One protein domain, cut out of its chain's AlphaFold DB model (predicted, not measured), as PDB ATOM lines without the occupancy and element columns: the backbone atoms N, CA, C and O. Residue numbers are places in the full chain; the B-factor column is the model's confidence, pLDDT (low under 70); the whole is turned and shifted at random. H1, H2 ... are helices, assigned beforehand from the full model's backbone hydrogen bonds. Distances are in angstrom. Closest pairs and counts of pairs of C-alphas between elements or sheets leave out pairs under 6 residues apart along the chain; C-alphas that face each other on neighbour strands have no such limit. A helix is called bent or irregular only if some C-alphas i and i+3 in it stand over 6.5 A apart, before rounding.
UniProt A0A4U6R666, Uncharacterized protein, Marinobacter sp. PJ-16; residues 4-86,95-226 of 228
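What this domain is: This is residues 4 to 86 and 95 to 226 of the 228 residues of an uncharacterized protein of Marinobacter sp. PJ-16 (UniProt A0A4U6R666). This is a long, loose frame of helices: the hairpin of H3 and H4, then H8, then H7 run lengthwise, with an open gap between H8 and most of H7. Toward one end the short helices H1, H2, H5 and H6 gather with the first part of H9, whose far part, with residues 212 to 226, sticks out as a straight arm and makes much of the length. The printed part has 215 residues with nine named helices, H1 to H9 in order along the chain, and no named strand; the class is all helix. The whole is loose and elongated, with a radius of gyration of the C-alphas of 24.1 A and spans of 87 by 46 by 27 A.

Where its parts are: H1 is residues 4 to 14, beginning with C-alpha 4 at (-3.234, -26.774, -13.766). It is neither bent nor irregular, but only just: C-alphas 10 and 13 are 6.0 A apart. H2 is residues 17 to 27. H3, residues 30 to 53, is 33.5 A long from first to last C-alpha, and H4, residues 58 to 84, is 39.6 A. After the cut come H5, residues 98 to 112, and H6, residues 117 to 121. H7, residues 124 to 160, is the longest helix by residues and measures 51.0 A, ending with C-alpha 160 at (42.895, -37.687, 9.757). H8, residues 165 to 188, is 35.0 A long. H9, residues 192 to 224, is 48.5 A long and ends with C-alpha 224 at (-10.315, -32.784, -50.482).

How they stand to each other: H1 touches H5 at a steep tilt of 48 degrees, opposite ways; their closest C-alphas, of Ala 10 and Phe 106, are 5.5 A apart. H1 and H2 meet only through their link. H2 touches H4 at about perpendicular, 86 degrees, with the C-alphas of Val 24 and Met 79 closest at 5.8 A; H4 does so with residues 75 to 79 alone. H3 and H4 form a helical hairpin, touching at a shallow tilt of 25 degrees, opposite ways, with the C-alphas of Phe 43 and Ala 64 closest at 5.6 A. H4 and H5 only just touch, with 3 pairs of C-alphas within 8 A, Val 80 and Tyr 98 being closest at 6.9 A. H5 and H9 also only just touch, with 3 such pairs, the closest being Tyr 103 and Phe 202 at 6.0 A. H6 touches H9, with the C-alphas of Glu 117 and Cys 207 closest at 5.3 A. H7 touches H9 with residues 124 to 135 alone, at a shallow tilt of 31 degrees, opposite ways; the closest C-alphas, of Ile 131 and Leu 196, are 6.3 A apart. H7 and H8 are close but not clearly touching: the C-alphas of Trp 160 and Leu 168 are closest at 7.5 A, while the centres are 20.9 A apart. H8 touches no helix but is near H3. H4 and H7 are apart. In H2, H3, H5, H6, H7, H8 and H9 every O i to N i+4 pair is within hydrogen-bond range; in H1 it is 6 of 7 and in H4 21 of 23.

The domain as a whole: The two C-alphas farthest apart, of Arg 162 and Ala 226, are 88.5 A apart. Residues 139 to 159 of H7 stand free, as do residues 212 to 226, of which 212 to 224 belong to H9. Residues 87 to 94 are cut out, and C-alphas 86 and 95 are 17.1 A apart across the cut. The links that are printed whole are tight; that from H4 to H5 runs across the cut. The mean pLDDT of the printed part is 71.9, with 84 residues under 70, among them 13 to 28, 72 to 86, 95 to 101, 183 to 192 and 215 to 226.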
ATOM      1  N   TRP A   4      -4.550 -26.630 -14.384       84.00
ATOM      2  CA  TRP A   4      -3.234 -26.774 -13.766       84.00
ATOM      3  C   TRP A   4      -3.153 -28.010 -12.868       84.00
ATOM      4  O   TRP A   4      -2.226 -28.801 -12.992       84.00
ATOM      5  N   LYS A   5      -4.159 -28.228 -12.011       84.56
ATOM      6  CA  LYS A   5      -4.192 -29.375 -11.095       84.56
ATOM      7  C   LYS A   5      -4.218 -30.700 -11.855       84.56
ATOM      8  O   LYS A   5      -3.529 -31.632 -11.474       84.56
ATOM      9  N   VAL A   6      -4.961 -30.774 -12.957       82.75
ATOM     10  CA  VAL A   6      -5.031 -31.998 -13.768       82.75
ATOM     11  C   VAL A   6      -3.699 -32.284 -14.469       82.75
ATOM     12  O   VAL A   6      -3.266 -33.432 -14.496       82.75
ATOM     13  N   VAL A   7      -3.031 -31.254 -15.000       82.56
ATOM     14  CA  VAL A   7      -1.693 -31.382 -15.608       82.56
ATOM     15  C   VAL A   7      -0.652 -31.781 -14.559       82.56
ATOM     16  O   VAL A   7       0.149 -32.686 -14.792       82.56
ATOM     17  N   TRP A   8      -0.705 -31.151 -13.386       83.75
ATOM     18  CA  TRP A   8       0.165 -31.443 -12.254       83.75
ATOM     19  C   TRP A   8      -0.005 -32.885 -11.768       83.75
ATOM     20  O   TRP A   8       0.976 -33.620 -11.675       83.75
ATOM     21  N   ASP A   9      -1.243 -33.323 -11.535       82.25
ATOM     22  CA  ASP A   9      -1.552 -34.672 -11.053       82.25
ATOM     23  C   ASP A   9      -1.201 -35.740 -12.104       82.25
ATOM     24  O   ASP A   9      -0.666 -36.797 -11.760       82.25
ATOM     25  N   ALA A  10      -1.410 -35.463 -13.398       79.00
ATOM     26  CA  ALA A  10      -1.028 -36.378 -14.476       79.00
ATOM     27  C   ALA A  10       0.477 -36.697 -14.472       79.00
ATOM     28  O   ALA A  10       0.874 -37.820 -14.785       79.00
ATOM     29  N   TYR A  11       1.320 -35.739 -14.082       78.81
ATOM     30  CA  TYR A  11       2.766 -35.930 -14.010       78.81
ATOM     31  C   TYR A  11       3.244 -36.408 -12.628       78.81
ATOM     32  O   TYR A  11       4.014 -37.364 -12.537       78.81
ATOM     33  N   HIS A  12       2.777 -35.781 -11.545       74.69
ATOM     34  CA  HIS A  12       3.268 -36.031 -10.186       74.69
ATOM     35  C   HIS A  12       2.569 -37.171  -9.442       74.69
ATOM     36  O   HIS A  12       3.166 -37.706  -8.510       74.69
ATOM     37  N   ALA A  13       1.350 -37.563  -9.820       69.31
ATOM     38  CA  ALA A  13       0.644 -38.675  -9.178       69.31
ATOM     39  C   ALA A  13       0.692 -39.962 -10.015       69.31
ATOM     40  O   ALA A  13       0.722 -41.065  -9.464       69.31
ATOM     41  N   GLU A  14       0.707 -39.846 -11.345       62.78
ATOM     42  CA  GLU A  14       0.590 -41.009 -12.234       62.78
ATOM     43  C   GLU A  14       1.890 -41.379 -12.947       62.78
ATOM     44  O   GLU A  14       2.232 -42.556 -12.968       62.78
ATOM     45  N   ALA A  15       2.661 -40.407 -13.436       60.69
ATOM     46  CA  ALA A  15       3.933 -40.653 -14.116       60.69
ATOM     47  C   ALA A  15       5.140 -40.607 -13.153       60.69
ATOM     48  O   ALA A  15       6.159 -39.978 -13.454       60.69
ATOM     49  N   THR A  16       5.040 -41.230 -11.973       64.00
ATOM     50  CA  THR A  16       6.141 -41.266 -10.992       64.00
ATOM     51  C   THR A  16       7.018 -42.502 -11.137       64.00
ATOM     52  O   THR A  16       6.531 -43.606 -11.375       64.00
ATOM     53  N   ARG A  17       8.328 -42.323 -10.900       60.69
ATOM     54  CA  ARG A  17       9.319 -43.414 -10.885       60.69
ATOM     55  C   ARG A  17       8.906 -44.569  -9.989       60.69
ATOM     56  O   ARG A  17       9.029 -45.716 -10.384       60.69
ATOM     57  N   LEU A  18       8.358 -44.241  -8.824       62.19
ATOM     58  CA  LEU A  18       7.941 -45.213  -7.826       62.19
ATOM     59  C   LEU A  18       6.759 -46.060  -8.307       62.19
ATOM     60  O   LEU A  18       6.750 -47.256  -8.076       62.19
ATOM     61  N   LYS A  19       5.787 -45.473  -9.011       64.44
ATOM     62  CA  LYS A  19       4.621 -46.213  -9.505       64.44
ATOM     63  C   LYS A  19       4.977 -47.148 -10.663       64.44
ATOM     64  O   LYS A  19       4.469 -48.259 -10.712       64.44
ATOM     65  N   ILE A  20       5.885 -46.713 -11.537       62.94
ATOM     66  CA  ILE A  20       6.452 -47.549 -12.607       62.94
ATOM     67  C   ILE A  20       7.284 -48.684 -11.995       62.94
ATOM     68  O   ILE A  20       7.088 -49.844 -12.332       62.94
ATOM     69  N   PHE A  21       8.140 -48.362 -11.019       62.84
ATOM     70  CA  PHE A  21       8.937 -49.349 -10.295       62.84
ATOM     71  C   PHE A  21       8.069 -50.366  -9.547       62.84
ATOM     72  O   PHE A  21       8.347 -51.552  -9.624       62.84
ATOM     73  N   LEU A  22       7.008 -49.931  -8.860       65.38
ATOM     74  CA  LEU A  22       6.058 -50.834  -8.205       65.38
ATOM     75  C   LEU A  22       5.323 -51.713  -9.216       65.38
ATOM     76  O   LEU A  22       5.170 -52.899  -8.964       65.38
ATOM     77  N   GLY A  23       4.914 -51.160 -10.361       63.00
ATOM     78  CA  GLY A  23       4.271 -51.936 -11.423       63.00
ATOM     79  C   GLY A  23       5.164 -53.060 -11.947       63.00
ATOM     80  O   GLY A  23       4.698 -54.176 -12.144       63.00
ATOM     81  N   VAL A  24       6.459 -52.788 -12.089       62.88
ATOM     82  CA  VAL A  24       7.442 -53.783 -12.540       62.88
ATOM     83  C   VAL A  24       7.791 -54.743 -11.427       62.88
ATOM     84  O   VAL A  24       7.862 -55.947 -11.647       62.88
ATOM     85  N   TRP A  25       7.975 -54.242 -10.209       65.88
ATOM     86  CA  TRP A  25       8.147 -55.092  -9.041       65.88
ATOM     87  C   TRP A  25       7.003 -56.100  -8.956       65.88
ATOM     88  O   TRP A  25       7.259 -57.279  -8.748       65.88
ATOM     89  N   ASP A  26       5.772 -55.660  -9.226       65.25
ATOM     90  CA  ASP A  26       4.580 -56.497  -9.263       65.25
ATOM     91  C   ASP A  26       4.472 -57.418 -10.487       65.25
ATOM     92  O   ASP A  26       3.868 -58.485 -10.358       65.25
ATOM     93  N   SER A  27       5.095 -57.094 -11.623       65.81
ATOM     94  CA  SER A  27       5.203 -58.007 -12.772       65.81
ATOM     95  C   SER A  27       6.339 -59.026 -12.625       65.81
ATOM     96  O   SER A  27       6.305 -60.095 -13.235       65.81
ATOM     97  N   THR A  28       7.323 -58.757 -11.759       69.12
ATOM     98  CA  THR A  28       8.481 -59.638 -11.585       69.12
ATOM     99  C   THR A  28       8.098 -60.924 -10.842       69.12
ATOM    100  O   THR A  28       7.310 -60.904  -9.888       69.12
ATOM    101  N   SER A  29       8.703 -62.054 -11.227       77.88
ATOM    102  CA  SER A  29       8.496 -63.345 -10.562       77.88
ATOM    103  C   SER A  29       8.893 -63.297  -9.077       77.88
ATOM    104  O   SER A  29       9.840 -62.613  -8.687       77.88
ATOM    105  N   LEU A  30       8.188 -64.056  -8.228       78.25
ATOM    106  CA  LEU A  30       8.456 -64.110  -6.780       78.25
ATOM    107  C   LEU A  30       9.909 -64.509  -6.459       78.25
ATOM    108  O   LEU A  30      10.484 -64.015  -5.492       78.25
ATOM    109  N   TRP A  31      10.516 -65.346  -7.303       75.50
ATOM    110  CA  TRP A  31      11.923 -65.741  -7.196       75.50
ATOM    111  C   TRP A  31      12.890 -64.578  -7.431       75.50
ATOM    112  O   TRP A  31      13.849 -64.420  -6.678       75.50
ATOM    113  N   GLU A  32      12.637 -63.733  -8.433       75.44
ATOM    114  CA  GLU A  32      13.469 -62.553  -8.694       75.44
ATOM    115  C   GLU A  32      13.331 -61.502  -7.581       75.44
ATOM    116  O   GLU A  32      14.329 -60.877  -7.203       75.44
ATOM    117  N   ARG A  33      12.135 -61.363  -6.988       76.38
ATOM    118  CA  ARG A  33      11.910 -60.512  -5.804       76.38
ATOM    119  C   ARG A  33      12.668 -61.025  -4.585       76.38
ATOM    120  O   ARG A  33      13.336 -60.255  -3.902       76.38
ATOM    121  N   PHE A  34      12.606 -62.329  -4.320       82.81
ATOM    122  CA  PHE A  34      13.349 -62.929  -3.214       82.81
ATOM    123  C   PHE A  34      14.862 -62.755  -3.398       82.81
ATOM    124  O   PHE A  34      15.545 -62.344  -2.465       82.81
ATOM    125  N   TYR A  35      15.375 -62.978  -4.612       79.56
ATOM    126  CA  TYR A  35      16.791 -62.784  -4.934       79.56
ATOM    127  C   TYR A  35      17.257 -61.334  -4.722       79.56
ATOM    128  O   TYR A  35      18.322 -61.102  -4.152       79.56
ATOM    129  N   THR A  36      16.457 -60.350  -5.137       77.62
ATOM    130  CA  THR A  36      16.787 -58.931  -4.932       77.62
ATOM    131  C   THR A  36      16.730 -58.526  -3.461       77.62
ATOM    132  O   THR A  36      17.646 -57.851  -2.996       77.62
ATOM    133  N   ILE A  37      15.730 -58.984  -2.701       81.88
ATOM    134  CA  ILE A  37      15.671 -58.755  -1.247       81.88
ATOM    135  C   ILE A  37      16.879 -59.400  -0.555       81.88
ATOM    136  O   ILE A  37      17.532 -58.755   0.263       81.88
ATOM    137  N   ALA A  38      17.214 -60.643  -0.909       81.94
ATOM    138  CA  ALA A  38      18.358 -61.351  -0.349       81.94
ATOM    139  C   ALA A  38      19.675 -60.608  -0.621       81.94
ATOM    140  O   ALA A  38      20.474 -60.447   0.295       81.94
ATOM    141  N   LEU A  39      19.877 -60.084  -1.836       78.62
ATOM    142  CA  LEU A  39      21.048 -59.264  -2.167       78.62
ATOM    143  C   LEU A  39      21.140 -57.990  -1.316       78.62
ATOM    144  O   LEU A  39      22.221 -57.668  -0.830       78.62
ATOM    145  N   VAL A  40      20.023 -57.288  -1.096       78.19
ATOM    146  CA  VAL A  40      19.997 -56.093  -0.232       78.19
ATOM    147  C   VAL A  40      20.348 -56.457   1.210       78.19
ATOM    148  O   VAL A  40      21.150 -55.774   1.843       78.19
ATOM    149  N   VAL A  41      19.789 -57.552   1.726       80.44
ATOM    150  CA  VAL A  41      20.069 -58.030   3.087       80.44
ATOM    151  C   VAL A  41      21.535 -58.437   3.238       80.44
ATOM    152  O   VAL A  41      22.173 -58.050   4.214       80.44
ATOM    153  N   VAL A  42      22.094 -59.159   2.263       81.81
ATOM    154  CA  VAL A  42      23.512 -59.544   2.245       81.81
ATOM    155  C   VAL A  42      24.408 -58.313   2.183       81.81
ATOM    156  O   VAL A  42      25.384 -58.252   2.925       81.81
ATOM    157  N   PHE A  43      24.072 -57.313   1.367       76.31
ATOM    158  CA  PHE A  43      24.813 -56.055   1.308       76.31
ATOM    159  C   PHE A  43      24.812 -55.336   2.666       76.31
ATOM    160  O   PHE A  43      25.877 -55.000   3.177       76.31
ATOM    161  N   LEU A  44      23.643 -55.177   3.298       77.06
ATOM    162  CA  LEU A  44      23.522 -54.519   4.606       77.06
ATOM    163  C   LEU A  44      24.266 -55.278   5.710       77.06
ATOM    164  O   LEU A  44      24.998 -54.667   6.485       77.06
ATOM    165  N   LEU A  45      24.118 -56.604   5.767       78.25
ATOM    166  CA  LEU A  45      24.839 -57.442   6.728       78.25
ATOM    167  C   LEU A  45      26.347 -57.372   6.510       78.25
ATOM    168  O   LEU A  45      27.088 -57.236   7.478       78.25
ATOM    169  N   SER A  46      26.802 -57.421   5.258       72.75
ATOM    170  CA  SER A  46      28.226 -57.334   4.923       72.75
ATOM    171  C   SER A  46      28.800 -55.967   5.288       72.75
ATOM    172  O   SER A  46      29.915 -55.894   5.792       72.75
ATOM    173  N   LEU A  47      28.025 -54.894   5.107       71.56
ATOM    174  CA  LEU A  47      28.402 -53.537   5.493       71.56
ATOM    175  C   LEU A  47      28.505 -53.403   7.019       71.56
ATOM    176  O   LEU A  47      29.500 -52.891   7.519       71.56
ATOM    177  N   VAL A  48      27.538 -53.930   7.775       75.06
ATOM    178  CA  VAL A  48      27.586 -53.943   9.250       75.06
ATOM    179  C   VAL A  48      28.763 -54.780   9.760       75.06
ATOM    180  O   VAL A  48      29.525 -54.325  10.612       75.06
ATOM    181  N   LEU A  49      28.956 -55.984   9.217       72.69
ATOM    182  CA  LEU A  49      30.058 -56.873   9.592       72.69
ATOM    183  C   LEU A  49      31.424 -56.279   9.235       72.69
ATOM    184  O   LEU A  49      32.375 -56.470   9.987       72.69
ATOM    185  N   PHE A  50      31.520 -55.525   8.139       68.75
ATOM    186  CA  PHE A  50      32.731 -54.801   7.762       68.75
ATOM    187  C   PHE A  50      33.152 -53.779   8.832       68.75
ATOM    188  O   PHE A  50      34.334 -53.708   9.166       68.75
ATOM    189  N   PHE A  51      32.198 -53.055   9.431       66.38
ATOM    190  CA  PHE A  51      32.487 -52.120  10.526       66.38
ATOM    191  C   PHE A  51      32.837 -52.809  11.853       66.38
ATOM    192  O   PHE A  51      33.579 -52.236  12.644       66.38
ATOM    193  N   ILE A  52      32.322 -54.018  12.104       70.50
ATOM    194  CA  ILE A  52      32.532 -54.739  13.372       70.50
ATOM    195  C   ILE A  52      33.836 -55.548  13.365       70.50
ATOM    196  O   ILE A  52      34.546 -55.571  14.365       70.50
ATOM    197  N   LEU A  53      34.141 -56.237  12.264       69.88
ATOM    198  CA  LEU A  53      35.209 -57.243  12.210       69.88
ATOM    199  C   LEU A  53      36.501 -56.755  11.536       69.88
ATOM    200  O   LEU A  53      37.441 -57.538  11.496       69.88
ATOM    201  N   GLN A  54      36.538 -55.519  11.006       62.03
ATOM    202  CA  GLN A  54      37.695 -54.864  10.362       62.03
ATOM    203  C   GLN A  54      38.610 -55.834   9.569       62.03
ATOM    204  O   GLN A  54      39.582 -56.367  10.098       62.03
ATOM    205  N   GLY A  55      38.331 -56.073   8.277       62.38
ATOM    206  CA  GLY A  55      39.145 -56.999   7.468       62.38
ATOM    207  C   GLY A  55      38.650 -57.278   6.039       62.38
ATOM    208  O   GLY A  55      37.978 -56.451   5.425       62.38
ATOM    209  N   TRP A  56      38.969 -58.480   5.523       59.28
ATOM    210  CA  TRP A  56      38.755 -59.016   4.149       59.28
ATOM    211  C   TRP A  56      37.306 -58.955   3.605       59.28
ATOM    212  O   TRP A  56      37.052 -59.281   2.444       59.28
ATOM    213  N   LEU A  57      36.353 -58.513   4.429       63.34
ATOM    214  CA  LEU A  57      34.922 -58.364   4.138       63.34
ATOM    215  C   LEU A  57      34.601 -57.243   3.131       63.34
ATOM    216  O   LEU A  57      33.472 -57.143   2.663       63.34
ATOM    217  N   LEU A  58      35.593 -56.444   2.730       61.91
ATOM    218  CA  LEU A  58      35.444 -55.421   1.690       61.91
ATOM    219  C   LEU A  58      35.117 -56.034   0.313       61.91
ATOM    220  O   LEU A  58      34.332 -55.481  -0.452       61.91
ATOM    221  N   VAL A  59      35.662 -57.220   0.021       66.75
ATOM    222  CA  VAL A  59      35.428 -57.943  -1.242       66.75
ATOM    223  C   VAL A  59      33.962 -58.387  -1.402       66.75
ATOM    224  O   VAL A  59      33.373 -58.076  -2.438       66.75
ATOM    225  N   PRO A  60      33.325 -59.065  -0.424       67.94
ATOM    226  CA  PRO A  60      31.907 -59.415  -0.529       67.94
ATOM    227  C   PRO A  60      30.968 -58.199  -0.524       67.94
ATOM    228  O   PRO A  60      29.942 -58.259  -1.196       67.94
ATOM    229  N   VAL A  61      31.320 -57.087   0.142       67.44
ATOM    230  CA  VAL A  61      30.554 -55.825   0.052       67.44
ATOM    231  C   VAL A  61      30.554 -55.295  -1.381       67.44
ATOM    232  O   VAL A  61      29.482 -55.085  -1.946       67.44
ATOM    233  N   LEU A  62      31.732 -55.163  -2.001       66.56
ATOM    234  CA  LEU A  62      31.854 -54.686  -3.382       66.56
ATOM    235  C   LEU A  62      31.172 -55.628  -4.386       66.56
ATOM    236  O   LEU A  62      30.525 -55.169  -5.324       66.56
ATOM    237  N   LEU A  63      31.279 -56.948  -4.198       75.19
ATOM    238  CA  LEU A  63      30.610 -57.922  -5.067       75.19
ATOM    239  C   LEU A  63      29.082 -57.846  -4.954       75.19
ATOM    240  O   LEU A  63      28.397 -57.858  -5.979       75.19
ATOM    241  N   ALA A  64      28.547 -57.747  -3.735       72.56
ATOM    242  CA  ALA A  64      27.111 -57.576  -3.515       72.56
ATOM    243  C   ALA A  64      26.611 -56.249  -4.108       72.56
ATOM    244  O   ALA A  64      25.537 -56.202  -4.705       72.56
ATOM    245  N   GLU A  65      27.413 -55.192  -4.007       65.56
ATOM    246  CA  GLU A  65      27.120 -53.874  -4.565       65.56
ATOM    247  C   GLU A  65      27.077 -53.889  -6.099       65.56
ATOM    248  O   GLU A  65      26.096 -53.443  -6.697       65.56
ATOM    249  N   VAL A  66      28.076 -54.487  -6.758       73.19
ATOM    250  CA  VAL A  66      28.080 -54.656  -8.222       73.19
ATOM    251  C   VAL A  66      26.898 -55.516  -8.677       73.19
ATOM    252  O   VAL A  66      26.227 -55.172  -9.651       73.19
ATOM    253  N   ALA A  67      26.589 -56.601  -7.960       77.12
ATOM    254  CA  ALA A  67      25.442 -57.454  -8.269       77.12
ATOM    255  C   ALA A  67      24.105 -56.702  -8.145       77.12
ATOM    256  O   ALA A  67      23.221 -56.878  -8.990       77.12
ATOM    257  N   LEU A  68      23.964 -55.834  -7.137       71.19
ATOM    258  CA  LEU A  68      22.801 -54.962  -6.977       71.19
ATOM    259  C   LEU A  68      22.687 -53.959  -8.125       71.19
ATOM    260  O   LEU A  68      21.600 -53.821  -8.682       71.19
ATOM    261  N   ILE A  69      23.788 -53.319  -8.532       71.25
ATOM    262  CA  ILE A  69      23.799 -52.381  -9.664       71.25
ATOM    263  C   ILE A  69      23.354 -53.087 -10.949       71.25
ATOM    264  O   ILE A  69      22.432 -52.614 -11.613       71.25
ATOM    265  N   VAL A  70      23.936 -54.248 -11.265       75.31
ATOM    266  CA  VAL A  70      23.584 -55.036 -12.461       75.31
ATOM    267  C   VAL A  70      22.128 -55.503 -12.421       75.31
ATOM    268  O   VAL A  70      21.449 -55.534 -13.451       75.31
ATOM    269  N   LYS A  71      21.598 -55.861 -11.245       73.50
ATOM    270  CA  LYS A  71      20.175 -56.200 -11.145       73.50
ATOM    271  C   LYS A  71      19.262 -55.001 -11.278       73.50
ATOM    272  O   LYS A  71      18.223 -55.133 -11.918       73.50
ATOM    273  N   PHE A  72      19.642 -53.851 -10.743       67.62
ATOM    274  CA  PHE A  72      18.853 -52.638 -10.888       67.62
ATOM    275  C   PHE A  72      18.805 -52.175 -12.350       67.62
ATOM    276  O   PHE A  72      17.741 -51.798 -12.838       67.62
ATOM    277  N   THR A  73      19.919 -52.275 -13.087       64.56
ATOM    278  CA  THR A  73      19.944 -51.985 -14.531       64.56
ATOM    279  C   THR A  73      19.121 -52.994 -15.329       64.56
ATOM    280  O   THR A  73      18.318 -52.588 -16.163       64.56
ATOM    281  N   SER A  74      19.228 -54.290 -15.025       67.06
ATOM    282  CA  SER A  74      18.427 -55.333 -15.679       67.06
ATOM    283  C   SER A  74      16.922 -55.176 -15.423       67.06
ATOM    284  O   SER A  74      16.122 -55.341 -16.343       67.06
ATOM    285  N   LEU A  75      16.519 -54.825 -14.196       63.81
ATOM    286  CA  LEU A  75      15.121 -54.522 -13.880       63.81
ATOM    287  C   LEU A  75      14.646 -53.289 -14.648       63.81
ATOM    288  O   LEU A  75      13.578 -53.345 -15.247       63.81
ATOM    289  N   ASN A  76      15.456 -52.224 -14.701       57.09
ATOM    290  CA  ASN A  76      15.170 -51.032 -15.504       57.09
ATOM    291  C   ASN A  76      14.946 -51.367 -16.989       57.09
ATOM    292  O   ASN A  76      14.029 -50.823 -17.598       57.09
ATOM    293  N   GLU A  77      15.744 -52.261 -17.574       55.72
ATOM    294  CA  GLU A  77      15.576 -52.699 -18.967       55.72
ATOM    295  C   GLU A  77      14.302 -53.529 -19.172       55.72
ATOM    296  O   GLU A  77      13.576 -53.308 -20.142       55.72
ATOM    297  N   LYS A  78      13.973 -54.431 -18.237       58.75
ATOM    298  CA  LYS A  78      12.710 -55.187 -18.277       58.75
ATOM    299  C   LYS A  78      11.485 -54.274 -18.168       58.75
ATOM    300  O   LYS A  78      10.530 -54.492 -18.908       58.75
ATOM    301  N   MET A  79      11.536 -53.222 -17.336       54.31
ATOM    302  CA  MET A  79      10.453 -52.222 -17.224       54.31
ATOM    303  C   MET A  79      10.072 -51.633 -18.573       54.31
ATOM    304  O   MET A  79       8.905 -51.443 -18.896       54.31
ATOM    305  N   VAL A  80      11.096 -51.313 -19.352       48.31
ATOM    306  CA  VAL A  80      10.946 -50.679 -20.652       48.31
ATOM    307  C   VAL A  80      10.321 -51.643 -21.655       48.31
ATOM    308  O   VAL A  80       9.495 -51.235 -22.469       48.31
ATOM    309  N   TYR A  81      10.726 -52.910 -21.610       48.53
ATOM    310  CA  TYR A  81      10.309 -53.906 -22.586       48.53
ATOM    311  C   TYR A  81       8.888 -54.427 -22.331       48.53
ATOM    312  O   TYR A  81       8.098 -54.498 -23.267       48.53
ATOM    313  N   GLU A  82       8.524 -54.740 -21.081       49.81
ATOM    314  CA  GLU A  82       7.192 -55.286 -20.758       49.81
ATOM    315  C   GLU A  82       6.052 -54.302 -21.026       49.81
ATOM    316  O   GLU A  82       4.965 -54.711 -21.430       49.81
ATOM    317  N   GLU A  83       6.279 -53.003 -20.836       45.59
ATOM    318  CA  GLU A  83       5.210 -52.017 -20.991       45.59
ATOM    319  C   GLU A  83       5.090 -51.478 -22.436       45.59
ATOM    320  O   GLU A  83       4.057 -50.901 -22.791       45.59
ATOM    321  N   PHE A  84       6.098 -51.699 -23.303       47.25
ATOM    322  CA  PHE A  84       6.159 -51.092 -24.649       47.25
ATOM    323  C   PHE A  84       6.710 -51.966 -25.791       47.25
ATOM    324  O   PHE A  84       6.824 -51.456 -26.907       47.25
ATOM    325  N   GLY A  85       7.008 -53.252 -25.569       39.56
ATOM    326  CA  GLY A  85       7.634 -54.164 -26.547       39.56
ATOM    327  C   GLY A  85       6.926 -54.324 -27.905       39.56
ATOM    328  O   GLY A  85       7.535 -54.851 -28.829       39.56
ATOM    329  N   ASP A  86       5.701 -53.807 -28.053       40.34
ATOM    330  CA  ASP A  86       4.874 -53.901 -29.266       40.34
ATOM    331  C   ASP A  86       4.725 -52.592 -30.077       40.34
ATOM    332  O   ASP A  86       3.946 -52.540 -31.031       40.34
ATOM    333  N   SER A  95      16.626 -42.179 -28.481       39.81
ATOM    334  CA  SER A  95      17.355 -42.412 -27.213       39.81
ATOM    335  C   SER A  95      16.598 -42.391 -25.864       39.81
ATOM    336  O   SER A  95      15.947 -41.423 -25.501       39.81
ATOM    337  N   GLN A  96      16.829 -43.480 -25.104       45.78
ATOM    338  CA  GLN A  96      16.642 -43.704 -23.655       45.78
ATOM    339  C   GLN A  96      15.212 -43.678 -23.064       45.78
ATOM    340  O   GLN A  96      14.944 -42.995 -22.081       45.78
ATOM    341  N   ASN A  97      14.352 -44.544 -23.605       55.50
ATOM    342  CA  ASN A  97      13.293 -45.393 -23.023       55.50
ATOM    343  C   ASN A  97      12.511 -44.996 -21.739       55.50
ATOM    344  O   ASN A  97      11.319 -45.272 -21.670       55.50
ATOM    345  N   TYR A  98      13.092 -44.364 -20.715       56.12
ATOM    346  CA  TYR A  98      12.397 -44.049 -19.456       56.12
ATOM    347  C   TYR A  98      11.550 -42.765 -19.516       56.12
ATOM    348  O   TYR A  98      10.443 -42.696 -18.970       56.12
ATOM    349  N   GLN A  99      12.072 -41.720 -20.162       63.25
ATOM    350  CA  GLN A  99      11.346 -40.454 -20.321       63.25
ATOM    351  C   GLN A  99      10.155 -40.621 -21.277       63.25
ATOM    352  O   GLN A  99       9.089 -40.050 -21.037       63.25
ATOM    353  N   ASP A 100      10.301 -41.488 -22.278       66.06
ATOM    354  CA  ASP A 100       9.268 -41.796 -23.266       66.06
ATOM    355  C   ASP A 100       8.061 -42.504 -22.632       66.06
ATOM    356  O   ASP A 100       6.918 -42.081 -22.824       66.06
ATOM    357  N   THR A 101       8.293 -43.511 -21.781       64.06
ATOM    358  CA  THR A 101       7.248 -44.197 -20.998       64.06
ATOM    359  C   THR A 101       6.397 -43.219 -20.189       64.06
ATOM    360  O   THR A 101       5.162 -43.234 -20.239       64.06
ATOM    361  N   ARG A 102       7.056 -42.319 -19.453       71.81
ATOM    362  CA  ARG A 102       6.374 -41.335 -18.604       71.81
ATOM    363  C   ARG A 102       5.595 -40.322 -19.421       71.81
ATOM    364  O   ARG A 102       4.481 -39.958 -19.039       71.81
ATOM    365  N   TYR A 103       6.150 -39.909 -20.552       78.38
ATOM    366  CA  TYR A 103       5.461 -39.036 -21.483       78.38
ATOM    367  C   TYR A 103       4.198 -39.697 -22.058       78.38
ATOM    368  O   TYR A 103       3.145 -39.060 -22.122       78.38
ATOM    369  N   LEU A 104       4.246 -40.985 -22.413       72.75
ATOM    370  CA  LEU A 104       3.080 -41.712 -22.924       72.75
ATOM    371  C   LEU A 104       1.965 -41.847 -21.878       72.75
ATOM    372  O   LEU A 104       0.795 -41.618 -22.207       72.75
ATOM    373  N   MET A 105       2.304 -42.144 -20.618       72.88
ATOM    374  CA  MET A 105       1.333 -42.150 -19.512       72.88
ATOM    375  C   MET A 105       0.706 -40.767 -19.306       72.88
ATOM    376  O   MET A 105      -0.522 -40.640 -19.255       72.88
ATOM    377  N   PHE A 106       1.540 -39.725 -19.275       82.00
ATOM    378  CA  PHE A 106       1.111 -38.332 -19.173       82.00
ATOM    379  C   PHE A 106       0.139 -37.963 -20.305       82.00
ATOM    380  O   PHE A 106      -0.981 -37.510 -20.061       82.00
ATOM    381  N   LYS A 107       0.502 -38.265 -21.555       81.81
ATOM    382  CA  LYS A 107      -0.322 -38.035 -22.749       81.81
ATOM    383  C   LYS A 107      -1.649 -38.789 -22.701       81.81
ATOM    384  O   LYS A 107      -2.689 -38.216 -23.033       81.81
ATOM    385  N   LYS A 108      -1.646 -40.066 -22.297       78.06
ATOM    386  CA  LYS A 108      -2.867 -40.882 -22.153       78.06
ATOM    387  C   LYS A 108      -3.826 -40.244 -21.152       78.06
ATOM    388  O   LYS A 108      -5.025 -40.160 -21.424       78.06
ATOM    389  N   LYS A 109      -3.305 -39.751 -20.026       80.25
ATOM    390  CA  LYS A 109      -4.114 -39.099 -18.997       80.25
ATOM    391  C   LYS A 109      -4.691 -37.771 -19.474       80.25
ATOM    392  O   LYS A 109      -5.899 -37.583 -19.355       80.25
ATOM    393  N   LEU A 110      -3.874 -36.919 -20.100       82.88
ATOM    394  CA  LEU A 110      -4.322 -35.640 -20.660       82.88
ATOM    395  C   LEU A 110      -5.441 -35.809 -21.694       82.88
ATOM    396  O   LEU A 110      -6.429 -35.072 -21.662       82.88
ATOM    397  N   LYS A 111      -5.326 -36.822 -22.565       81.19
ATOM    398  CA  LYS A 111      -6.377 -37.175 -23.529       81.19
ATOM    399  C   LYS A 111      -7.660 -37.642 -22.844       81.19
ATOM    400  O   LYS A 111      -8.737 -37.212 -23.241       81.19
ATOM    401  N   LYS A 112      -7.558 -38.483 -21.805       81.81
ATOM    402  CA  LYS A 112      -8.720 -38.957 -21.028       81.81
ATOM    403  C   LYS A 112      -9.441 -37.810 -20.309       81.81
ATOM    404  O   LYS A 112     -10.653 -37.869 -20.144       81.81
ATOM    405  N   SER A 113      -8.711 -36.773 -19.907       81.31
ATOM    406  CA  SER A 113      -9.264 -35.557 -19.300       81.31
ATOM    407  C   SER A 113      -9.648 -34.464 -20.309       81.31
ATOM    408  O   SER A 113      -9.916 -33.343 -19.891       81.31
ATOM    409  N   PHE A 114      -9.658 -34.758 -21.617       82.19
ATOM    410  CA  PHE A 114      -9.997 -33.812 -22.692       82.19
ATOM    411  C   PHE A 114      -9.180 -32.505 -22.679       82.19
ATOM    412  O   PHE A 114      -9.667 -31.448 -23.078       82.19
ATOM    413  N   ILE A 115      -7.917 -32.564 -22.243       81.50
ATOM    414  CA  ILE A 115      -7.043 -31.387 -22.209       81.50
ATOM    415  C   ILE A 115      -6.412 -31.169 -23.587       81.50
ATOM    416  O   ILE A 115      -5.645 -31.994 -24.093       81.50
ATOM    417  N   GLY A 116      -6.739 -30.026 -24.189       78.75
ATOM    418  CA  GLY A 116      -6.198 -29.586 -25.470       78.75
ATOM    419  C   GLY A 116      -4.918 -28.754 -25.345       78.75
ATOM    420  O   GLY A 116      -4.561 -28.260 -24.277       78.75
ATOM    421  N   GLU A 117      -4.261 -28.540 -26.486       81.44
ATOM    422  CA  GLU A 117      -3.092 -27.662 -26.633       81.44
ATOM    423  C   GLU A 117      -3.259 -26.252 -26.015       81.44
ATOM    424  O   GLU A 117      -2.372 -25.846 -25.263       81.44
ATOM    425  N   PRO A 118      -4.349 -25.489 -26.263       81.56
ATOM    426  CA  PRO A 118      -4.453 -24.119 -25.747       81.56
ATOM    427  C   PRO A 118      -4.485 -24.071 -24.214       81.56
ATOM    428  O   PRO A 118      -3.911 -23.171 -23.606       81.56
ATOM    429  N   THR A 119      -5.090 -25.078 -23.586       83.31
ATOM    430  CA  THR A 119      -5.162 -25.214 -22.129       83.31
ATOM    431  C   THR A 119      -3.788 -25.481 -21.513       83.31
ATOM    432  O   THR A 119      -3.458 -24.922 -20.469       83.31
ATOM    433  N   ILE A 120      -2.963 -26.303 -22.168       83.56
ATOM    434  CA  ILE A 120      -1.590 -26.594 -21.726       83.56
ATOM    435  C   ILE A 120      -0.696 -25.376 -21.912       83.56
ATOM    436  O   ILE A 120       0.101 -25.075 -21.026       83.56
ATOM    437  N   ARG A 121      -0.865 -24.633 -23.015       84.38
ATOM    438  CA  ARG A 121      -0.118 -23.390 -23.235       84.38
ATOM    439  C   ARG A 121      -0.342 -22.379 -22.109       84.38
ATOM    440  O   ARG A 121       0.623 -21.791 -21.639       84.38
ATOM    441  N   GLY A 122      -1.580 -22.249 -21.629       83.31
ATOM    442  CA  GLY A 122      -1.909 -21.387 -20.488       83.31
ATOM    443  C   GLY A 122      -1.296 -21.828 -19.151       83.31
ATOM    444  O   GLY A 122      -1.274 -21.048 -18.208       83.31
ATOM    445  N   CYS A 123      -0.775 -23.054 -19.049       87.00
ATOM    446  CA  CYS A 123      -0.134 -23.561 -17.835       87.00
ATOM    447  C   CYS A 123       1.387 -23.315 -17.795       87.00
ATOM    448  O   CYS A 123       1.994 -23.546 -16.752       87.00
ATOM    449  N   PHE A 124       2.018 -22.871 -18.893       88.94
ATOM    450  CA  PHE A 124       3.475 -22.660 -18.922       88.94
ATOM    451  C   PHE A 124       3.934 -21.558 -17.966       88.94
ATOM    452  O   PHE A 124       4.941 -21.734 -17.299       88.94
ATOM    453  N   GLU A 125       3.185 -20.464 -17.841       86.06
ATOM    454  CA  GLU A 125       3.547 -19.348 -16.955       86.06
ATOM    455  C   GLU A 125       3.572 -19.769 -15.472       86.06
ATOM    456  O   GLU A 125       4.479 -19.425 -14.710       86.06
ATOM    457  N   LEU A 126       2.616 -20.613 -15.073       85.00
ATOM    458  CA  LEU A 126       2.582 -21.213 -13.738       85.00
ATOM    459  C   LEU A 126       3.735 -22.199 -13.521       85.00
ATOM    460  O   LEU A 126       4.280 -22.282 -12.424       85.00
ATOM    461  N   LEU A 127       4.126 -22.947 -14.552       86.88
ATOM    462  CA  LEU A 127       5.262 -23.858 -14.456       86.88
ATOM    463  C   LEU A 127       6.591 -23.104 -14.360       86.88
ATOM    464  O   LEU A 127       7.461 -23.499 -13.587       86.88
ATOM    465  N   ASP A 128       6.735 -22.018 -15.109       86.81
ATOM    466  CA  ASP A 128       7.956 -21.217 -15.161       86.81
ATOM    467  C   ASP A 128       8.189 -20.492 -13.836       86.81
ATOM    468  O   ASP A 128       9.276 -20.592 -13.267       86.81
ATOM    469  N   SER A 129       7.138 -19.908 -13.255       85.50
ATOM    470  CA  SER A 129       7.207 -19.344 -11.900       85.50
ATOM    471  C   SER A 129       7.570 -20.390 -10.834       85.50
ATOM    472  O   SER A 129       8.375 -20.110  -9.947       85.50
ATOM    473  N   GLN A 130       7.055 -21.622 -10.929       82.69
ATOM    474  CA  GLN A 130       7.442 -22.719 -10.028       82.69
ATOM    475  C   GLN A 130       8.910 -23.138 -10.206       82.69
ATOM    476  O   GLN A 130       9.590 -23.432  -9.220       82.69
ATOM    477  N   ILE A 131       9.416 -23.161 -11.443       84.56
ATOM    478  CA  ILE A 131      10.831 -23.443 -11.723       84.56
ATOM    479  C   ILE A 131      11.718 -22.381 -11.073       84.56
ATOM    480  O   ILE A 131      12.694 -22.745 -10.416       84.56
ATOM    481  N   ASP A 132      11.369 -21.102 -11.208       82.38
ATOM    482  CA  ASP A 132      12.148 -19.992 -10.653       82.38
ATOM    483  C   ASP A 132      12.164 -19.999  -9.119       82.38
ATOM    484  O   ASP A 132      13.226 -19.837  -8.508       82.38
ATOM    485  N   ILE A 133      11.021 -20.276  -8.479       82.25
ATOM    486  CA  ILE A 133      10.938 -20.429  -7.017       82.25
ATOM    487  C   ILE A 133      11.866 -21.558  -6.551       82.25
ATOM    488  O   ILE A 133      12.725 -21.347  -5.692       82.25
ATOM    489  N   VAL A 134      11.760 -22.745  -7.157       78.56
ATOM    490  CA  VAL A 134      12.566 -23.912  -6.762       78.56
ATOM    491  C   VAL A 134      14.053 -23.713  -7.072       78.56
ATOM    492  O   VAL A 134      14.908 -24.169  -6.311       78.56
ATOM    493  N   ALA A 135      14.393 -23.022  -8.162       74.75
ATOM    494  CA  ALA A 135      15.774 -22.671  -8.483       74.75
ATOM    495  C   ALA A 135      16.378 -21.734  -7.424       74.75
ATOM    496  O   ALA A 135      17.531 -21.915  -7.017       74.75
ATOM    497  N   THR A 136      15.583 -20.782  -6.935       78.31
ATOM    498  CA  THR A 136      15.994 -19.814  -5.913       78.31
ATOM    499  C   THR A 136      16.173 -20.488  -4.552       78.31
ATOM    500  O   THR A 136      17.223 -20.331  -3.924       78.31
ATOM    501  N   GLU A 137      15.217 -21.325  -4.138       72.38
ATOM    502  CA  GLU A 137      15.331 -22.147  -2.926       72.38
ATOM    503  C   GLU A 137      16.553 -23.068  -2.980       72.38
ATOM    504  O   GLU A 137      17.345 -23.104  -2.035       72.38
ATOM    505  N   SER A 138      16.759 -23.759  -4.110       65.75
ATOM    506  CA  SER A 138      17.905 -24.650  -4.311       65.75
ATOM    507  C   SER A 138      19.241 -23.920  -4.188       65.75
ATOM    508  O   SER A 138      20.219 -24.537  -3.766       65.75
ATOM    509  N   SER A 139      19.320 -22.643  -4.571       70.88
ATOM    510  CA  SER A 139      20.548 -21.851  -4.456       70.88
ATOM    511  C   SER A 139      20.907 -21.601  -2.989       70.88
ATOM    512  O   SER A 139      22.059 -21.781  -2.589       70.88
ATOM    513  N   ALA A 140      19.912 -21.272  -2.161       69.88
ATOM    514  CA  ALA A 140      20.101 -21.083  -0.728       69.88
ATOM    515  C   ALA A 140      20.482 -22.395  -0.021       69.88
ATOM    516  O   ALA A 140      21.447 -22.421   0.745       69.88
ATOM    517  N   THR A 141      19.800 -23.505  -0.333       70.94
ATOM    518  CA  THR A 141      20.135 -24.813   0.260       70.94
ATOM    519  C   THR A 141      21.529 -25.270  -0.144       70.94
ATOM    520  O   THR A 141      22.272 -25.754   0.704       70.94
ATOM    521  N   LYS A 142      21.925 -25.071  -1.410       72.94
ATOM    522  CA  LYS A 142      23.271 -25.422  -1.880       72.94
ATOM    523  C   LYS A 142      24.352 -24.730  -1.064       72.94
ATOM    524  O   LYS A 142      25.285 -25.412  -0.674       72.94
ATOM    525  N   LYS A 143      24.201 -23.434  -0.763       75.56
ATOM    526  CA  LYS A 143      25.169 -22.667   0.046       75.56
ATOM    527  C   LYS A 143      25.314 -23.215   1.466       75.56
ATOM    528  O   LYS A 143      26.430 -23.327   1.962       75.56
ATOM    529  N   ILE A 144      24.200 -23.570   2.108       77.31
ATOM    530  CA  ILE A 144      24.210 -24.156   3.457       77.31
ATOM    531  C   ILE A 144      24.869 -25.537   3.423       77.31
ATOM    532  O   ILE A 144      25.723 -25.832   4.257       77.31
ATOM    533  N   VAL A 145      24.529 -26.360   2.427       75.44
ATOM    534  CA  VAL A 145      25.119 -27.691   2.254       75.44
ATOM    535  C   VAL A 145      26.620 -27.588   1.997       75.44
ATOM    536  O   VAL A 145      27.377 -28.235   2.712       75.44
ATOM    537  N   THR A 146      27.093 -26.749   1.069       75.19
ATOM    538  CA  THR A 146      28.540 -26.587   0.830       75.19
ATOM    539  C   THR A 146      29.275 -26.042   2.044       75.19
ATOM    540  O   THR A 146      30.380 -26.500   2.322       75.19
ATOM    541  N   PHE A 147      28.672 -25.123   2.801       80.31
ATOM    542  CA  PHE A 147      29.252 -24.651   4.056       80.31
ATOM    543  C   PHE A 147      29.382 -25.784   5.086       80.31
ATOM    544  O   PHE A 147      30.458 -25.994   5.642       80.31
ATOM    545  N   SER A 148      28.317 -26.565   5.289       76.50
ATOM    546  CA  SER A 148      28.342 -27.718   6.197       76.50
ATOM    547  C   SER A 148      29.336 -28.794   5.754       76.50
ATOM    548  O   SER A 148      30.033 -29.358   6.593       76.50
ATOM    549  N   LEU A 149      29.473 -29.022   4.442       77.38
ATOM    550  CA  LEU A 149      30.437 -29.959   3.869       77.38
ATOM    551  C   LEU A 149      31.877 -29.481   4.089       77.38
ATOM    552  O   LEU A 149      32.745 -30.287   4.404       77.38
ATOM    553  N   GLY A 150      32.124 -28.173   3.964       76.44
ATOM    554  CA  GLY A 150      33.419 -27.562   4.261       76.44
ATOM    555  C   GLY A 150      33.803 -27.685   5.738       76.44
ATOM    556  O   GLY A 150      34.939 -28.039   6.044       76.44
ATOM    557  N   LEU A 151      32.848 -27.478   6.652       78.69
ATOM    558  CA  LEU A 151      33.050 -27.723   8.086       78.69
ATOM    559  C   LEU A 151      33.357 -29.196   8.375       78.69
ATOM    560  O   LEU A 151      34.300 -29.495   9.103       78.69
ATOM    561  N   LEU A 152      32.600 -30.114   7.770       78.94
ATOM    562  CA  LEU A 152      32.833 -31.555   7.878       78.94
ATOM    563  C   LEU A 152      34.220 -31.941   7.357       78.94
ATOM    564  O   LEU A 152      34.944 -32.656   8.041       78.94
ATOM    565  N   ALA A 153      34.625 -31.425   6.196       77.56
ATOM    566  CA  ALA A 153      35.945 -31.671   5.625       77.56
ATOM    567  C   ALA A 153      37.074 -31.156   6.535       77.56
ATOM    568  O   ALA A 153      38.079 -31.842   6.710       77.56
ATOM    569  N   GLY A 154      36.892 -29.992   7.169       75.94
ATOM    570  CA  GLY A 154      37.837 -29.461   8.154       75.94
ATOM    571  C   GLY A 154      37.948 -30.331   9.412       75.94
ATOM    572  O   GLY A 154      39.054 -30.612   9.876       75.94
ATOM    573  N   LEU A 155      36.818 -30.819   9.934       76.69
ATOM    574  CA  LEU A 155      36.792 -31.727  11.086       76.69
ATOM    575  C   LEU A 155      37.463 -33.065  10.760       76.69
ATOM    576  O   LEU A 155      38.338 -33.504  11.510       76.69
ATOM    577  N   VAL A 156      37.111 -33.663   9.617       77.69
ATOM    578  CA  VAL A 156      37.711 -34.907   9.116       77.69
ATOM    579  C   VAL A 156      39.213 -34.732   8.918       77.69
ATOM    580  O   VAL A 156      39.971 -35.563   9.398       77.69
ATOM    581  N   GLY A 157      39.663 -33.630   8.310       75.81
ATOM    582  CA  GLY A 157      41.089 -33.335   8.139       75.81
ATOM    583  C   GLY A 157      41.854 -33.234   9.463       75.81
ATOM    584  O   GLY A 157      43.000 -33.672   9.545       75.81
ATOM    585  N   SER A 158      41.219 -32.728  10.527       73.88
ATOM    586  CA  SER A 158      41.849 -32.663  11.854       73.88
ATOM    587  C   SER A 158      42.000 -34.046  12.502       73.88
ATOM    588  O   SER A 158      43.032 -34.334  13.112       73.88
ATOM    589  N   VAL A 159      41.008 -34.924  12.314       73.75
ATOM    590  CA  VAL A 159      41.007 -36.304  12.829       73.75
ATOM    591  C   VAL A 159      41.938 -37.198  12.005       73.75
ATOM    592  O   VAL A 159      42.622 -38.047  12.569       73.75
ATOM    593  N   TRP A 160      42.052 -36.943  10.699       72.56
ATOM    594  CA  TRP A 160      42.895 -37.687   9.757       72.56
ATOM    595  C   TRP A 160      44.369 -37.732  10.175       72.56
ATOM    596  O   TRP A 160      45.045 -38.733   9.972       72.56
ATOM    597  N   SER A 161      44.862 -36.663  10.810       69.69
ATOM    598  CA  SER A 161      46.245 -36.574  11.305       69.69
ATOM    599  C   SER A 161      46.564 -37.509  12.480       69.69
ATOM    600  O   SER A 161      47.727 -37.642  12.852       69.69
ATOM    601  N   ARG A 162      45.542 -38.135  13.080       74.25
ATOM    602  CA  ARG A 162      45.650 -38.968  14.287       74.25
ATOM    603  C   ARG A 162      45.319 -40.441  14.046       74.25
ATOM    604  O   ARG A 162      45.379 -41.211  14.996       74.25
ATOM    605  N   MET A 163      44.943 -40.806  12.820       74.81
ATOM    606  CA  MET A 163      44.511 -42.159  12.468       74.81
ATOM    607  C   MET A 163      45.661 -42.992  11.908       74.81
ATOM    608  O   MET A 163      46.497 -42.497  11.149       74.81
ATOM    609  N   GLU A 164      45.672 -44.276  12.249       80.19
ATOM    610  CA  GLU A 164      46.606 -45.237  11.668       80.19
ATOM    611  C   GLU A 164      46.211 -45.598  10.224       80.19
ATOM    612  O   GLU A 164      45.049 -45.506   9.820       80.19
ATOM    613  N   TYR A 165      47.175 -46.064   9.423       72.50
ATOM    614  CA  TYR A 165      46.956 -46.398   8.006       72.50
ATOM    615  C   TYR A 165      45.834 -47.429   7.771       72.50
ATOM    616  O   TYR A 165      45.155 -47.366   6.745       72.50
ATOM    617  N   ALA A 166      45.609 -48.351   8.711       68.44
ATOM    618  CA  ALA A 166      44.524 -49.330   8.635       68.44
ATOM    619  C   ALA A 166      43.136 -48.689   8.832       68.44
ATOM    620  O   ALA A 166      42.193 -49.008   8.108       68.44
ATOM    621  N   GLU A 167      43.017 -47.733   9.757       71.06
ATOM    622  CA  GLU A 167      41.779 -46.990  10.014       71.06
ATOM    623  C   GLU A 167      41.428 -46.068   8.839       71.06
ATOM    624  O   GLU A 167      40.265 -45.958   8.444       71.06
ATOM    625  N   LEU A 168      42.444 -45.474   8.208       71.38
ATOM    626  CA  LEU A 168      42.284 -44.653   7.008       71.38
ATOM    627  C   LEU A 168      41.695 -45.440   5.830       71.38
ATOM    628  O   LEU A 168      40.812 -44.937   5.129       71.38
ATOM    629  N   ALA A 169      42.135 -46.683   5.628       68.25
ATOM    630  CA  ALA A 169      41.589 -47.555   4.589       68.25
ATOM    631  C   ALA A 169      40.110 -47.906   4.843       68.25
ATOM    632  O   ALA A 169      39.304 -47.915   3.908       68.25
ATOM    633  N   LEU A 170      39.733 -48.130   6.107       68.75
ATOM    634  CA  LEU A 170      38.348 -48.380   6.524       68.75
ATOM    635  C   LEU A 170      37.439 -47.171   6.274       68.75
ATOM    636  O   LEU A 170      36.358 -47.317   5.700       68.75
ATOM    637  N   VAL A 171      37.890 -45.974   6.654       73.62
ATOM    638  CA  VAL A 171      37.145 -44.728   6.428       73.62
ATOM    639  C   VAL A 171      36.971 -44.458   4.931       73.62
ATOM    640  O   VAL A 171      35.873 -44.112   4.493       73.62
ATOM    641  N   ALA A 172      38.009 -44.676   4.119       71.12
ATOM    642  CA  ALA A 172      37.923 -44.510   2.670       71.12
ATOM    643  C   ALA A 172      36.907 -45.474   2.029       71.12
ATOM    644  O   ALA A 172      36.084 -45.052   1.217       71.12
ATOM    645  N   ALA A 173      36.911 -46.748   2.431       68.81
ATOM    646  CA  ALA A 173      35.956 -47.743   1.946       68.81
ATOM    647  C   ALA A 173      34.504 -47.391   2.312       68.81
ATOM    648  O   ALA A 173      33.609 -47.476   1.469       68.81
ATOM    649  N   ALA A 174      34.281 -46.928   3.546       69.69
ATOM    650  CA  ALA A 174      32.979 -46.458   4.006       69.69
ATOM    651  C   ALA A 174      32.473 -45.262   3.185       69.69
ATOM    652  O   ALA A 174      31.312 -45.240   2.777       69.69
ATOM    653  N   ILE A 175      33.345 -44.288   2.898       74.31
ATOM    654  CA  ILE A 175      33.003 -43.119   2.076       74.31
ATOM    655  C   ILE A 175      32.642 -43.544   0.649       74.31
ATOM    656  O   ILE A 175      31.647 -43.059   0.113       74.31
ATOM    657  N   ILE A 176      33.406 -44.456   0.040       74.00
ATOM    658  CA  ILE A 176      33.133 -44.950  -1.319       74.00
ATOM    659  C   ILE A 176      31.772 -45.651  -1.374       74.00
ATOM    660  O   ILE A 176      30.949 -45.298  -2.219       74.00
ATOM    661  N   SER A 177      31.502 -46.571  -0.445       69.56
ATOM    662  CA  SER A 177      30.215 -47.274  -0.376       69.56
ATOM    663  C   SER A 177      29.047 -46.309  -0.131       69.56
ATOM    664  O   SER A 177      28.006 -46.388  -0.783       69.56
ATOM    665  N   PHE A 178      29.228 -45.318   0.747       72.38
ATOM    666  CA  PHE A 178      28.204 -44.306   1.003       72.38
ATOM    667  C   PHE A 178      27.933 -43.421  -0.223       72.38
ATOM    668  O   PHE A 178      26.777 -43.140  -0.544       72.38
ATOM    669  N   MET A 179      28.977 -43.009  -0.945       71.25
ATOM    670  CA  MET A 179      28.841 -42.218  -2.172       71.25
ATOM    671  C   MET A 179      28.133 -43.003  -3.277       71.25
ATOM    672  O   MET A 179      27.273 -42.448  -3.962       71.25
ATOM    673  N   LEU A 180      28.428 -44.293  -3.424       68.44
ATOM    674  CA  LEU A 180      27.728 -45.165  -4.368       68.44
ATOM    675  C   LEU A 180      26.250 -45.334  -3.995       68.44
ATOM    676  O   LEU A 180      25.387 -45.204  -4.864       68.44
ATOM    677  N   LEU A 181      25.932 -45.497  -2.709       69.38
ATOM    678  CA  LEU A 181      24.549 -45.537  -2.230       69.38
ATOM    679  C   LEU A 181      23.802 -44.229  -2.533       69.38
ATOM    680  O   LEU A 181      22.665 -44.266  -3.008       69.38
ATOM    681  N   ILE A 182      24.448 -43.074  -2.341       72.19
ATOM    682  CA  ILE A 182      23.891 -41.773  -2.742       72.19
ATOM    683  C   ILE A 182      23.613 -41.744  -4.245       72.19
ATOM    684  O   ILE A 182      22.541 -41.297  -4.643       72.19
ATOM    685  N   VAL A 183      24.538 -42.218  -5.085       68.06
ATOM    686  CA  VAL A 183      24.356 -42.249  -6.545       68.06
ATOM    687  C   VAL A 183      23.173 -43.137  -6.934       68.06
ATOM    688  O   VAL A 183      22.349 -42.725  -7.752       68.06
ATOM    689  N   VAL A 184      23.022 -44.311  -6.316       64.69
ATOM    690  CA  VAL A 184      21.871 -45.200  -6.545       64.69
ATOM    691  C   VAL A 184      20.567 -44.505  -6.148       64.69
ATOM    692  O   VAL A 184      19.641 -44.432  -6.958       64.69
ATOM    693  N   VAL A 185      20.495 -43.899  -4.961       64.19
ATOM    694  CA  VAL A 185      19.293 -43.181  -4.499       64.19
ATOM    695  C   VAL A 185      18.985 -41.960  -5.376       64.19
ATOM    696  O   VAL A 185      17.833 -41.748  -5.757       64.19
ATOM    697  N   ALA A 186      19.997 -41.176  -5.748       61.44
ATOM    698  CA  ALA A 186      19.844 -40.005  -6.610       61.44
ATOM    699  C   ALA A 186      19.399 -40.396  -8.028       61.44
ATOM    700  O   ALA A 186      18.550 -39.730  -8.620       61.44
ATOM    701  N   SER A 187      19.903 -41.513  -8.559       59.00
ATOM    702  CA  SER A 187      19.446 -42.052  -9.843       59.00
ATOM    703  C   SER A 187      18.005 -42.577  -9.777       59.00
ATOM    704  O   SER A 187      17.280 -42.489 -10.767       59.00
ATOM    705  N   ALA A 188      17.537 -43.037  -8.611       57.94
ATOM    706  CA  ALA A 188      16.160 -43.482  -8.406       57.94
ATOM    707  C   ALA A 188      15.165 -42.316  -8.238       57.94
ATOM    708  O   ALA A 188      14.025 -42.406  -8.705       57.94
ATOM    709  N   PHE A 189      15.577 -41.195  -7.637       62.00
ATOM    710  CA  PHE A 189      14.695 -40.059  -7.348       62.00
ATOM    711  C   PHE A 189      15.206 -38.752  -7.972       62.00
ATOM    712  O   PHE A 189      16.078 -38.104  -7.397       62.00
ATOM    713  N   PRO A 190      14.618 -38.295  -9.097       62.84
ATOM    714  CA  PRO A 190      15.033 -37.045  -9.719       62.84
ATOM    715  C   PRO A 190      14.705 -35.862  -8.806       62.84
ATOM    716  O   PRO A 190      13.699 -35.872  -8.074       62.84
ATOM    717  N   SER A 191      15.543 -34.830  -8.866       66.38
ATOM    718  CA  SER A 191      15.393 -33.637  -8.031       66.38
ATOM    719  C   SER A 191      14.083 -32.891  -8.334       66.38
ATOM    720  O   SER A 191      13.484 -33.044  -9.401       66.38
ATOM    721  N   LYS A 192      13.597 -32.058  -7.397       68.88
ATOM    722  CA  LYS A 192      12.373 -31.252  -7.614       68.88
ATOM    723  C   LYS A 192      12.477 -30.395  -8.883       68.88
ATOM    724  O   LYS A 192      11.519 -30.293  -9.640       68.88
ATOM    725  N   LEU A 193      13.659 -29.836  -9.131       71.12
ATOM    726  CA  LEU A 193      13.937 -28.995 -10.289       71.12
ATOM    727  C   LEU A 193      13.997 -29.801 -11.594       71.12
ATOM    728  O   LEU A 193      13.449 -29.363 -12.603       71.12
ATOM    729  N   GLU A 194      14.602 -30.990 -11.583       70.31
ATOM    730  CA  GLU A 194      14.557 -31.908 -12.731       70.31
ATOM    731  C   GLU A 194      13.129 -32.319 -13.072       70.31
ATOM    732  O   GLU A 194      12.756 -32.297 -14.241       70.31
ATOM    733  N   LYS A 195      12.311 -32.621 -12.057       75.69
ATOM    734  CA  LYS A 195      10.899 -32.969 -12.249       75.69
ATOM    735  C   LYS A 195      10.122 -31.848 -12.944       75.69
ATOM    736  O   LYS A 195       9.380 -32.101 -13.886       75.69
ATOM    737  N   LEU A 196      10.321 -30.599 -12.522       79.75
ATOM    738  CA  LEU A 196       9.663 -29.448 -13.147       79.75
ATOM    739  C   LEU A 196      10.146 -29.207 -14.587       79.75
ATOM    740  O   LEU A 196       9.336 -28.939 -15.474       79.75
ATOM    741  N   LYS A 197      11.451 -29.358 -14.848       79.31
ATOM    742  CA  LYS A 197      12.012 -29.258 -16.206       79.31
ATOM    743  C   LYS A 197      11.501 -30.360 -17.134       79.31
ATOM    744  O   LYS A 197      11.213 -30.097 -18.298       79.31
ATOM    745  N   GLU A 198      11.358 -31.576 -16.628       81.56
ATOM    746  CA  GLU A 198      10.809 -32.702 -17.382       81.56
ATOM    747  C   GLU A 198       9.307 -32.531 -17.650       81.56
ATOM    748  O   GLU A 198       8.857 -32.772 -18.767       81.56
ATOM    749  N   LEU A 199       8.533 -32.023 -16.683       83.94
ATOM    750  CA  LEU A 199       7.138 -31.637 -16.915       83.94
ATOM    751  C   LEU A 199       7.034 -30.582 -18.027       83.94
ATOM    752  O   LEU A 199       6.202 -30.711 -18.928       83.94
ATOM    753  N   ARG A 200       7.923 -29.579 -18.022       84.38
ATOM    754  CA  ARG A 200       7.990 -28.569 -19.090       84.38
ATOM    755  C   ARG A 200       8.260 -29.218 -20.444       84.38
ATOM    756  O   ARG A 200       7.584 -28.898 -21.421       84.38
ATOM    757  N   TYR A 201       9.217 -30.139 -20.494       84.50
ATOM    758  CA  TYR A 201       9.538 -30.902 -21.695       84.50
ATOM    759  C   TYR A 201       8.327 -31.701 -22.210       84.50
ATOM    760  O   TYR A 201       7.990 -31.601 -23.389       84.50
ATOM    761  N   PHE A 202       7.594 -32.401 -21.340       85.38
ATOM    762  CA  PHE A 202       6.394 -33.155 -21.730       85.38
ATOM    763  C   PHE A 202       5.260 -32.261 -22.230       85.38
ATOM    764  O   PHE A 202       4.594 -32.596 -23.212       85.38
ATOM    765  N   MET A 203       5.041 -31.108 -21.594       86.12
ATOM    766  CA  MET A 203       4.055 -30.132 -22.058       86.12
ATOM    767  C   MET A 203       4.412 -29.584 -23.446       86.12
ATOM    768  O   MET A 203       3.530 -29.462 -24.302       86.12
ATOM    769  N   LEU A 204       5.695 -29.294 -23.694       85.50
ATOM    770  CA  LEU A 204       6.183 -28.842 -24.999       85.50
ATOM    771  C   LEU A 204       5.998 -29.916 -26.071       85.50
ATOM    772  O   LEU A 204       5.481 -29.617 -27.148       85.50
ATOM    773  N   LEU A 205       6.363 -31.161 -25.761       83.12
ATOM    774  CA  LEU A 205       6.241 -32.283 -26.686       83.12
ATOM    775  C   LEU A 205       4.774 -32.549 -27.056       83.12
ATOM    776  O   LEU A 205       4.447 -32.680 -28.237       83.12
ATOM    777  N   TYR A 206       3.868 -32.497 -26.074       83.62
ATOM    778  CA  TYR A 206       2.431 -32.638 -26.311       83.62
ATOM    779  C   TYR A 206       1.879 -31.526 -27.217       83.62
ATOM    780  O   TYR A 206       1.127 -31.801 -28.157       83.62
ATOM    781  N   CYS A 207       2.272 -30.269 -26.978       83.31
ATOM    782  CA  CYS A 207       1.885 -29.150 -27.841       83.31
ATOM    783  C   CYS A 207       2.436 -29.315 -29.263       83.31
ATOM    784  O   CYS A 207       1.737 -29.055 -30.245       83.31
ATOM    785  N   HIS A 208       3.681 -29.778 -29.388       82.25
ATOM    786  CA  HIS A 208       4.323 -29.976 -30.679       82.25
ATOM    787  C   HIS A 208       3.605 -31.048 -31.510       82.25
ATOM    788  O   HIS A 208       3.249 -30.793 -32.663       82.25
ATOM    789  N   GLU A 209       3.279 -32.199 -30.924       78.56
ATOM    790  CA  GLU A 209       2.510 -33.246 -31.604       78.56
ATOM    791  C   GLU A 209       1.099 -32.798 -32.009       78.56
ATOM    792  O   GLU A 209       0.624 -33.120 -33.107       78.56
ATOM    793  N   ALA A 210       0.419 -32.036 -31.144       77.69
ATOM    794  CA  ALA A 210      -0.885 -31.452 -31.453       77.69
ATOM    795  C   ALA A 210      -0.793 -30.505 -32.664       77.69
ATOM    796  O   ALA A 210      -1.622 -30.563 -33.575       77.69
ATOM    797  N   SER A 211       0.271 -29.701 -32.743       74.88
ATOM    798  CA  SER A 211       0.504 -28.797 -33.872       74.88
ATOM    799  C   SER A 211       0.757 -29.544 -35.193       74.88
ATOM    800  O   SER A 211       0.203 -29.165 -36.231       74.88
ATOM    801  N   ILE A 212       1.517 -30.647 -35.163       75.62
ATOM    802  CA  ILE A 212       1.801 -31.487 -36.338       75.62
ATOM    803  C   ILE A 212       0.520 -32.165 -36.829       75.62
ATOM    804  O   ILE A 212       0.202 -32.120 -38.019       75.62
ATOM    805  N   THR A 213      -0.252 -32.757 -35.916       72.25
ATOM    806  CA  THR A 213      -1.515 -33.430 -36.257       72.25
ATOM    807  C   THR A 213      -2.566 -32.457 -36.789       72.25
ATOM    808  O   THR A 213      -3.264 -32.777 -37.754       72.25
ATOM    809  N   ASN A 214      -2.643 -31.244 -36.238       71.69
ATOM    810  CA  ASN A 214      -3.509 -30.183 -36.751       71.69
ATOM    811  C   ASN A 214      -3.071 -29.703 -38.143       71.69
ATOM    812  O   ASN A 214      -3.917 -29.510 -39.020       71.69
ATOM    813  N   ARG A 215      -1.760 -29.566 -38.386       67.31
ATOM    814  CA  ARG A 215      -1.212 -29.216 -39.707       67.31
ATOM    815  C   ARG A 215      -1.522 -30.297 -40.749       67.31
ATOM    816  O   ARG A 215      -1.990 -29.959 -41.831       67.31
ATOM    817  N   ALA A 216      -1.345 -31.573 -40.404       68.94
ATOM    818  CA  ALA A 216      -1.671 -32.708 -41.271       68.94
ATOM    819  C   ALA A 216      -3.176 -32.801 -41.588       68.94
ATOM    820  O   ALA A 216      -3.562 -33.105 -42.717       68.94
ATOM    821  N   ARG A 217      -4.050 -32.489 -40.620       65.06
ATOM    822  CA  ARG A 217      -5.498 -32.400 -40.867       65.06
ATOM    823  C   ARG A 217      -5.854 -31.262 -41.819       65.06
ATOM    824  O   ARG A 217      -6.665 -31.474 -42.715       65.06
ATOM    825  N   ARG A 218      -5.242 -30.083 -41.665       65.62
ATOM    826  CA  ARG A 218      -5.478 -28.940 -42.565       65.62
ATOM    827  C   ARG A 218      -5.044 -29.233 -44.000       65.62
ATOM    828  O   ARG A 218      -5.783 -28.895 -44.916       65.62
ATOM    829  N   THR A 219      -3.905 -29.897 -44.205       66.81
ATOM    830  CA  THR A 219      -3.430 -30.272 -45.550       66.81
ATOM    831  C   THR A 219      -4.250 -31.397 -46.184       66.81
ATOM    832  O   THR A 219      -4.474 -31.390 -47.392       66.81
ATOM    833  N   ALA A 220      -4.741 -32.356 -45.396       63.78
ATOM    834  CA  ALA A 220      -5.658 -33.384 -45.891       63.78
ATOM    835  C   ALA A 220      -7.034 -32.802 -46.258       63.78
ATOM    836  O   ALA A 220      -7.631 -33.202 -47.257       63.78
ATOM    837  N   PHE A 221      -7.522 -31.838 -45.473       62.03
ATOM    838  CA  PHE A 221      -8.771 -31.136 -45.747       62.03
ATOM    839  C   PHE A 221      -8.650 -30.256 -46.998       62.03
ATOM    840  O   PHE A 221      -9.483 -30.369 -47.890       62.03
ATOM    841  N   SER A 222      -7.578 -29.468 -47.144       61.84
ATOM    842  CA  SER A 222      -7.381 -28.630 -48.337       61.84
ATOM    843  C   SER A 222      -7.278 -29.441 -49.634       61.84
ATOM    844  O   SER A 222      -7.797 -29.013 -50.658       61.84
ATOM    845  N   ARG A 223      -6.694 -30.647 -49.596       60.22
ATOM    846  CA  ARG A 223      -6.654 -31.559 -50.754       60.22
ATOM    847  C   ARG A 223      -8.014 -32.149 -51.134       60.22
ATOM    848  O   ARG A 223      -8.203 -32.485 -52.295       60.22
ATOM    849  N   ARG A 224      -8.952 -32.295 -50.190       58.75
ATOM    850  CA  ARG A 224     -10.315 -32.784 -50.482       58.75
ATOM    851  C   ARG A 224     -11.228 -31.721 -51.091       58.75
ATOM    852  O   ARG A 224     -12.218 -32.087 -51.710       58.75
ATOM    853  N   PHE A 225     -10.896 -30.443 -50.919       58.00
ATOM    854  CA  PHE A 225     -11.695 -29.311 -51.396       58.00
ATOM    855  C   PHE A 225     -10.996 -28.489 -52.486       58.00
ATOM    856  O   PHE A 225     -11.457 -27.401 -52.817       58.00
ATOM    857  N   ALA A 226      -9.900 -28.994 -53.057       50.09
ATOM    858  CA  ALA A 226      -9.309 -28.395 -54.244       50.09
ATOM    859  C   ALA A 226     -10.223 -28.687 -55.455       50.09
ATOM    860  O   ALA A 226     -10.453 -29.868 -55.743       50.09
TER     861      ALA A 226